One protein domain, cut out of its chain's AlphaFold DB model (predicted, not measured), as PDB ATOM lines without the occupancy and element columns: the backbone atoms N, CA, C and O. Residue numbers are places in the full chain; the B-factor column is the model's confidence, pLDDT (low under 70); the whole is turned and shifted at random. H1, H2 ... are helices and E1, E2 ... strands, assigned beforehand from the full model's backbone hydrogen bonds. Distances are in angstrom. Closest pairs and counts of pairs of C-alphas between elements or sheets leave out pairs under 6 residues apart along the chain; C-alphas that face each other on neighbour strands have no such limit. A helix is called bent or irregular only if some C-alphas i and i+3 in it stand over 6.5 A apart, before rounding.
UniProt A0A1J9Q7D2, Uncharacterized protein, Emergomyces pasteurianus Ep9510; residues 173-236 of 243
ATOM      1  N   ASN A 173     281.273 288.664 456.919       92.50
ATOM      2  CA  ASN A 173     281.534 289.097 458.297       92.50
ATOM      3  C   ASN A 173     280.726 290.337 458.718       92.50
ATOM      4  O   ASN A 173     280.528 290.550 459.910       92.50
ATOM      5  N   ASP A 174     280.248 291.132 457.758       90.50
ATOM      6  CA  ASP A 174     279.465 292.345 458.010       90.50
ATOM      7  C   ASP A 174     277.952 292.058 458.042       90.50
ATOM      8  O   ASP A 174     277.163 292.919 458.436       90.50
ATOM      9  N   LEU A 175     277.533 290.841 457.664       89.00
ATOM     10  CA  LEU A 175     276.126 290.462 457.545       89.00
ATOM     11  C   LEU A 175     275.364 290.614 458.869       89.00
ATOM     12  O   LEU A 175     274.271 291.174 458.874       89.00
ATOM     13  N   SER A 176     275.941 290.168 459.992       92.12
ATOM     14  CA  SER A 176     275.290 290.284 461.309       92.12
ATOM     15  C   SER A 176     275.038 291.745 461.672       92.12
ATOM     16  O   SER A 176     273.914 292.124 461.992       92.12
ATOM     17  N   SER A 177     276.063 292.592 461.543       91.75
ATOM     18  CA  SER A 177     275.955 294.017 461.859       91.75
ATOM     19  C   SER A 177     275.002 294.751 460.918       91.75
ATOM     20  O   SER A 177     274.326 295.691 461.336       91.75
ATOM     21  N   PHE A 178     274.922 294.338 459.653       89.94
ATOM     22  CA  PHE A 178     273.923 294.867 458.735       89.94
ATOM     23  C   PHE A 178     272.506 294.505 459.189       89.94
ATOM     24  O   PHE A 178     271.666 295.395 459.302       89.94
ATOM     25  N   LEU A 179     272.248 293.235 459.514       90.88
ATOM     26  CA  LEU A 179     270.936 292.780 459.985       90.88
ATOM     27  C   LEU A 179     270.522 293.449 461.302       90.88
ATOM     28  O   LEU A 179     269.360 293.819 461.450       90.88
ATOM     29  N   GLU A 180     271.457 293.669 462.226       93.00
ATOM     30  CA  GLU A 180     271.222 294.452 463.447       93.00
ATOM     31  C   GLU A 180     270.817 295.896 463.125       93.00
ATOM     32  O   GLU A 180     269.862 296.413 463.702       93.00
ATOM     33  N   THR A 181     271.488 296.523 462.154       91.56
ATOM     34  CA  THR A 181     271.163 297.891 461.718       91.56
ATOM     35  C   THR A 181     269.782 297.948 461.053       91.56
ATOM     36  O   THR A 181     268.996 298.862 461.295       91.56
ATOM     37  N   VAL A 182     269.443 296.948 460.234       90.06
ATOM     38  CA  VAL A 182     268.106 296.815 459.634       90.06
ATOM     39  C   VAL A 182     267.048 296.639 460.720       90.06
ATOM     40  O   VAL A 182     266.007 297.288 460.661       90.06
ATOM     41  N   LEU A 183     267.314 295.813 461.733       92.94
ATOM     42  CA  LEU A 183     266.409 295.595 462.859       92.94
ATOM     43  C   LEU A 183     266.164 296.887 463.654       92.94
ATOM     44  O   LEU A 183     265.019 297.201 463.983       92.94
ATOM     45  N   GLU A 184     267.214 297.669 463.908       93.62
ATOM     46  CA  GLU A 184     267.093 299.014 464.478       93.62
ATOM     47  C   GLU A 184     266.209 299.916 463.600       93.62
ATOM     48  O   GLU A 184     265.293 300.580 464.098       93.62
ATOM     49  N   GLY A 185     266.414 299.879 462.282       90.12
ATOM     50  CA  GLY A 185     265.579 300.573 461.305       90.12
ATOM     51  C   GLY A 185     264.102 300.170 461.378       90.12
ATOM     52  O   GLY A 185     263.224 301.028 461.278       90.12
ATOM     53  N   ILE A 186     263.796 298.889 461.602       92.62
ATOM     54  CA  ILE A 186     262.415 298.415 461.789       92.62
ATOM     55  C   ILE A 186     261.808 299.056 463.039       92.62
ATOM     56  O   ILE A 186     260.737 299.660 462.957       92.62
ATOM     57  N   TYR A 187     262.488 298.958 464.185       94.50
ATOM     58  CA  TYR A 187     261.970 299.453 465.466       94.50
ATOM     59  C   TYR A 187     261.815 300.975 465.526       94.50
ATOM     60  O   TYR A 187     260.995 301.489 466.290       94.50
ATOM     61  N   THR A 188     262.575 301.701 464.713       92.56
ATOM     62  CA  THR A 188     262.503 303.165 464.625       92.56
ATOM     63  C   THR A 188     261.510 303.662 463.569       92.56
ATOM     64  O   THR A 188     261.116 304.835 463.614       92.56
ATOM     65  N   SER A 189     261.034 302.777 462.683       92.06
ATOM     66  CA  SER A 189     260.109 303.105 461.594       92.06
ATOM     67  C   SER A 189     258.750 303.631 462.079       92.06
ATOM     68  O   SER A 189     258.260 303.307 463.163       92.06
ATOM     69  N   GLN A 190     258.093 304.436 461.238       88.81
ATOM     70  CA  GLN A 190     256.743 304.948 461.518       88.81
ATOM     71  C   GLN A 190     255.690 303.837 461.562       88.81
ATOM     72  O   GLN A 190     254.811 303.864 462.419       88.81
ATOM     73  N   GLN A 191     255.803 302.837 460.681       90.50
ATOM     74  CA  GLN A 191     254.894 301.691 460.653       90.50
ATOM     75  C   GLN A 191     254.911 300.946 461.992       90.50
ATOM     76  O   GLN A 191     253.854 300.684 462.564       90.50
ATOM     77  N   TRP A 192     256.105 300.689 462.537       93.19
ATOM     78  CA  TRP A 192     256.248 300.049 463.841       93.19
ATOM     79  C   TRP A 192     255.562 300.850 464.953       93.19
ATOM     80  O   TRP A 192     254.818 300.283 465.754       93.19
ATOM     81  N   LYS A 193     255.768 302.173 464.985       93.19
ATOM     82  CA  LYS A 193     255.145 303.063 465.980       93.19
ATOM     83  C   LYS A 193     253.619 302.978 465.933       93.19
ATOM     84  O   LYS A 193     253.004 302.712 466.962       93.19
ATOM     85  N   ILE A 194     253.034 303.094 464.740       92.62
ATOM     86  CA  ILE A 194     251.581 303.012 464.527       92.62
ATOM     87  C   ILE A 194     251.025 301.671 465.032       92.62
ATOM     88  O   ILE A 194     250.023 301.637 465.744       92.62
ATOM     89  N   GLU A 195     251.683 300.554 464.716       93.81
ATOM     90  CA  GLU A 195     251.234 299.219 465.138       93.81
ATOM     91  C   GLU A 195     251.298 299.023 466.659       93.81
ATOM     92  O   GLU A 195     250.421 298.377 467.241       93.81
ATOM     93  N   ARG A 196     252.325 299.581 467.318       95.50
ATOM     94  CA  ARG A 196     252.456 299.522 468.782       95.50
ATOM     95  C   ARG A 196     251.417 300.397 469.479       95.50
ATOM     96  O   ARG A 196     250.849 299.956 470.476       95.50
ATOM     97  N   GLU A 197     251.127 301.580 468.944       94.50
ATOM     98  CA  GLU A 197     250.069 302.468 469.452       94.50
ATOM     99  C   GLU A 197     248.680 301.820 469.361       94.50
ATOM    100  O   GLU A 197     247.848 302.000 470.248       94.50
ATOM    101  N   GLN A 198     248.450 300.995 468.340       94.56
ATOM    102  CA  GLN A 198     247.214 300.225 468.169       94.56
ATOM    103  C   GLN A 198     247.149 298.950 469.033       94.56
ATOM    104  O   GLN A 198     246.153 298.228 468.989       94.56
ATOM    105  N   GLY A 199     248.189 298.643 469.819       94.25
ATOM    106  CA  GLY A 199     248.241 297.445 470.663       94.25
ATOM    107  C   GLY A 199     248.397 296.131 469.885       94.25
ATOM    108  O   GLY A 199     248.107 295.057 470.421       94.25
ATOM    109  N   GLY A 200     248.845 296.194 468.627       88.00
ATOM    110  CA  GLY A 200     249.078 295.019 467.793       88.00
ATOM    111  C   GLY A 200     250.196 294.133 468.351       88.00
ATOM    112  O   GLY A 200     251.236 294.613 468.802       88.00
ATOM    113  N   LYS A 201     250.006 292.808 468.319       91.19
ATOM    114  CA  LYS A 201     251.054 291.841 468.706       91.19
ATOM    115  C   LYS A 201     251.982 291.487 467.546       91.19
ATOM    116  O   LYS A 201     253.141 291.162 467.774       91.19
ATOM    117  N   THR A 202     251.490 291.591 466.319       90.38
ATOM    118  CA  THR A 202     252.218 291.314 465.076       90.38
ATOM    119  C   THR A 202     252.753 292.602 464.457       90.38
ATOM    120  O   THR A 202     252.338 293.690 464.857       90.38
ATOM    121  N   SER A 203     253.678 292.483 463.504       89.44
ATOM    122  CA  SER A 203     254.146 293.621 462.716       89.44
ATOM    123  C   SER A 203     254.081 293.328 461.225       89.44
ATOM    124  O   SER A 203     254.423 292.225 460.804       89.44
ATOM    125  N   GLY A 204     253.640 294.315 460.448       88.62
ATOM    126  CA  GLY A 204     253.674 294.310 458.990       88.62
ATOM    127  C   GLY A 204     254.992 294.826 458.408       88.62
ATOM    128  O   GLY A 204     255.116 294.917 457.191       88.62
ATOM    129  N   CYS A 205     255.989 295.157 459.239       88.94
ATOM    130  CA  CYS A 205     257.274 295.675 458.763       88.94
ATOM    131  C   CYS A 205     258.122 294.644 457.999       88.94
ATOM    132  O   CYS A 205     259.122 295.020 457.396       88.94
ATOM    133  N   ILE A 206     257.759 293.358 458.019       87.81
ATOM    134  CA  ILE A 206     258.451 292.292 457.287       87.81
ATOM    135  C   ILE A 206     257.412 291.511 456.486       87.81
ATOM    136  O   ILE A 206     256.456 290.981 457.050       87.81
ATOM    137  N   THR A 207     257.611 291.414 455.174       84.44
ATOM    138  CA  THR A 207     256.807 290.574 454.280       84.44
ATOM    139  C   THR A 207     257.722 289.585 453.579       84.44
ATOM    140  O   THR A 207     258.656 289.997 452.898       84.44
ATOM    141  N   ILE A 208     257.456 288.289 453.727       82.88
ATOM    142  CA  ILE A 208     258.258 287.221 453.122       82.88
ATOM    143  C   ILE A 208     257.433 286.556 452.019       82.88
ATOM    144  O   ILE A 208     256.321 286.091 452.269       82.88
ATOM    145  N   PHE A 209     257.987 286.491 450.813       77.69
ATOM    146  CA  PHE A 209     257.470 285.701 449.704       77.69
ATOM    147  C   PHE A 209     258.190 284.359 449.696       77.69
ATOM    148  O   PHE A 209     259.391 284.283 449.432       77.69
ATOM    149  N   VAL A 210     257.441 283.305 450.011       84.12
ATOM    150  CA  VAL A 210     257.942 281.930 450.018       84.12
ATOM    151  C   VAL A 210     257.426 281.237 448.755       84.12
ATOM    152  O   VAL A 210     256.216 281.005 448.662       84.12
ATOM    153  N   PRO A 211     258.284 280.947 447.762       78.19
ATOM    154  CA  PRO A 211     257.871 280.211 446.576       78.19
ATOM    155  C   PRO A 211     257.523 278.757 446.928       78.19
ATOM    156  O   PRO A 211     257.973 278.202 447.930       78.19
ATOM    157  N   THR A 212     256.697 278.127 446.092       70.81
ATOM    158  CA  THR A 212     256.348 276.704 446.234       70.81
ATOM    159  C   THR A 212     257.278 275.877 445.347       70.81
ATOM    160  O   THR A 212     256.967 275.610 444.193       70.81
ATOM    161  N   GLY A 213     258.461 275.522 445.856       79.88
ATOM    162  CA  GLY A 213     259.481 274.787 445.098       79.88
ATOM    163  C   GLY A 213     260.871 274.873 445.729       79.88
ATOM    164  O   GLY A 213     260.995 275.209 446.902       79.88
ATOM    165  N   GLU A 214     261.910 274.584 444.942       77.50
ATOM    166  CA  GLU A 214     263.328 274.717 445.334       77.50
ATOM    167  C   GLU A 214     263.897 276.126 445.063       77.50
ATOM    168  O   GLU A 214     265.106 276.305 444.945       77.50
ATOM    169  N   GLU A 215     263.034 277.132 444.919       78.06
ATOM    170  CA  GLU A 215     263.444 278.512 444.648       78.06
ATOM    171  C   GLU A 215     263.759 279.273 445.944       78.06
ATOM    172  O   GLU A 215     263.133 279.053 446.986       78.06
ATOM    173  N   ASP A 216     264.703 280.212 445.870       79.38
ATOM    174  CA  ASP A 216     265.012 281.111 446.980       79.38
ATOM    175  C   ASP A 216     263.836 282.064 447.263       79.38
ATOM    176  O   ASP A 216     263.176 282.587 446.362       79.38
ATOM    177  N   GLY A 217     263.570 282.312 448.548       79.50
ATOM    178  CA  GLY A 217     262.554 283.268 448.982       79.50
ATOM    179  C   GLY A 217     263.018 284.720 448.852       79.50
ATOM    180  O   GLY A 217     264.211 285.016 448.891       79.50
ATOM    181  N   SER A 218     262.067 285.649 448.774       81.12
ATOM    182  CA  SER A 218     262.360 287.086 448.859       81.12
ATOM    183  C   SER A 218     261.681 287.716 450.066       81.12
ATOM    184  O   SER A 218     260.639 287.256 450.532       81.12
ATOM    185  N   CYS A 219     262.286 288.767 450.613       82.44
ATOM    186  CA  CYS A 219     261.764 289.474 451.773       82.44
ATOM    187  C   CYS A 219     261.775 290.980 451.514       82.44
ATOM    188  O   CYS A 219     262.799 291.539 451.129       82.44
ATOM    189  N   ASN A 220     260.640 291.626 451.763       81.94
ATOM    190  CA  ASN A 220     260.519 293.074 451.815       81.94
ATOM    191  C   ASN A 220     260.517 293.518 453.275       81.94
ATOM    192  O   ASN A 220     259.706 293.045 454.075       81.94
ATOM    193  N   ILE A 221     261.405 294.455 453.605       84.50
ATOM    194  CA  ILE A 221     261.551 294.997 454.956       84.50
ATOM    195  C   ILE A 221     261.269 296.500 454.922       84.50
ATOM    196  O   ILE A 221     261.878 297.244 454.155       84.50
ATOM    197  N   VAL A 222     260.344 296.943 455.769       84.75
ATOM    198  CA  VAL A 222     260.025 298.352 456.001       84.75
ATOM    199  C   VAL A 222     260.878 298.854 457.158       84.75
ATOM    200  O   VAL A 222     260.772 298.368 458.284       84.75
ATOM    201  N   VAL A 223     261.712 299.846 456.876       89.19
ATOM    202  CA  VAL A 223     262.663 300.431 457.825       89.19
ATOM    203  C   VAL A 223     262.574 301.949 457.811       89.19
ATOM    204  O   VAL A 223     262.107 302.546 456.839       89.19
ATOM    205  N   ASP A 224     263.031 302.586 458.888       91.50
ATOM    206  CA  ASP A 224     263.276 304.023 458.887       91.50
ATOM    207  C   ASP A 224     264.276 304.401 457.784       91.50
ATOM    208  O   ASP A 224     265.342 303.796 457.638       91.50
ATOM    209  N   GLN A 225     263.918 305.417 456.998       84.06
ATOM    210  CA  GLN A 225     264.714 305.841 455.852       84.06
ATOM    211  C   GLN A 225     266.099 306.348 456.270       84.06
ATOM    212  O   GLN A 225     267.073 306.089 455.569       84.06
ATOM    213  N   THR A 226     266.198 307.066 457.389       87.06
ATOM    214  CA  THR A 226     267.456 307.674 457.840       87.06
ATOM    215  C   THR A 226     268.443 306.584 458.231       87.06
ATOM    216  O   THR A 226     269.553 306.544 457.702       87.06
ATOM    217  N   VAL A 227     267.992 305.638 459.062       88.56
ATOM    218  CA  VAL A 227     268.803 304.495 459.513       88.56
ATOM    219  C   VAL A 227     269.232 303.624 458.330       88.56
ATOM    220  O   VAL A 227     270.388 303.211 458.244       88.56
ATOM    221  N   LEU A 228     268.334 303.385 457.365       86.12
ATOM    222  CA  LEU A 228     268.672 302.619 456.163       86.12
ATOM    223  C   LEU A 228     269.743 303.308 455.313       86.12
ATOM    224  O   LEU A 228     270.671 302.648 454.850       86.12
ATOM    225  N   MET A 229     269.631 304.619 455.095       84.62
ATOM    226  CA  MET A 229     270.625 305.358 454.311       84.62
ATOM    227  C   MET A 229     271.991 305.361 455.002       84.62
ATOM    228  O   MET A 229     273.012 305.169 454.342       84.62
ATOM    229  N   GLU A 230     272.021 305.509 456.327       86.25
ATOM    230  CA  GLU A 230     273.247 305.365 457.114       86.25
ATOM    231  C   GLU A 230     273.851 303.964 456.970       86.25
ATOM    232  O   GLU A 230     275.055 303.844 456.738       86.25
ATOM    233  N   ALA A 231     273.029 302.911 457.020       86.81
ATOM    234  CA  ALA A 231     273.469 301.539 456.784       86.81
ATOM    235  C   ALA A 231     274.063 301.373 455.377       86.81
ATOM    236  O   ALA A 231     275.164 300.846 455.229       86.81
ATOM    237  N   ILE A 232     273.383 301.875 454.342       84.81
ATOM    238  CA  ILE A 232     273.862 301.822 452.953       84.81
ATOM    239  C   ILE A 232     275.253 302.447 452.836       84.81
ATOM    240  O   ILE A 232     276.151 301.837 452.253       84.81
ATOM    241  N   HIS A 233     275.472 303.616 453.436       85.31
ATOM    242  CA  HIS A 233     276.786 304.254 453.436       85.31
ATOM    243  C   HIS A 233     277.822 303.473 454.252       85.31
ATOM    244  O   HIS A 233     278.927 303.225 453.765       85.31
ATOM    245  N   LYS A 234     277.468 303.050 455.471       87.94
ATOM    246  CA  LYS A 234     278.348 302.312 456.388       87.94
ATOM    247  C   LYS A 234     278.861 301.009 455.776       87.94
ATOM    248  O   LYS A 234     280.034 300.686 455.931       87.94
ATOM    249  N   PHE A 235     277.996 300.290 455.065       86.50
ATOM    250  CA  PHE A 235     278.305 299.001 454.445       86.50
ATOM    251  C   PHE A 235     278.680 299.112 452.959       86.50
ATOM    252  O   PHE A 235     278.739 298.097 452.272       86.50
ATOM    253  N   GLN A 236     278.964 300.326 452.468       82.12
ATOM    254  CA  GLN A 236     279.430 300.588 451.097       82.12
ATOM    255  C   GLN A 236     278.484 300.048 450.013       82.12
ATOM    256  O   GLN A 236     278.902 299.660 448.925       82.12
TER     257      GLN A 236
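AT A GLANCE: This is residues 173 to 236 of the 243 residues of an uncharacterized protein of Emergomyces pasteurianus Ep9510 (UniProt A0A1J9Q7D2). Two helices, H1 and H3, lie side by side and run opposite ways, while a two-stranded hairpin, E1 and E2, reaches away from them and its tip, residues 211 to 216, sticks out free. The short helix H2 follows H1 at a corner of this loose, flat shape. The 64 printed residues have three named helices and two named strands, in the order H1, H2, E1, E2, H3; the sheet, E1 - E2, is antiparallel and the class is mostly helix. The whole is loose, with a radius of gyration of the C-alphas of 13.7 A and spans of 39 by 33 by 16 A.

IN THESE COORDINATES: Find C-alpha 173 at (281.534, 289.097, 458.297); from there H1 runs 24.5 A to residue 188, irregular where C-alphas 173 and 176 are 7.0 A apart. Next come H2, residues 190 to 197, 10.7 A long, E1, residues 206 to 209, 10.1 A, and E2, residues 218 to 221, 10.0 A. H3, residues 225 to 234, runs 14.1 A to C-alpha 234 at (278.348, 302.312, 456.388).

HOW THE PARTS SIT: Look first at H1, which touches H3 with its residues 178 to 185 alone, at a shallow tilt of 15 degrees; their closest C-alphas, of Gly 185 and Val 227, are 5.4 A apart. H1 and H2 are close but not clearly touching, with C-alphas 186 and 192 closest at 6.7 A. In the hairpin of E1 and E2, N 207 and O 220 are within hydrogen-bond range at 2.9 A. Each O i to N i+4 pair is within range in H2 and H3, and 11 of 12 are in H1. H2 and H3 are apart.

THE WHOLE: The C-alphas farthest apart, of Glu 197 and Glu 214, are 39.1 A apart. The printed part has no cut and no long link. Its mean pLDDT is 87.7, and no printed residue is under 70.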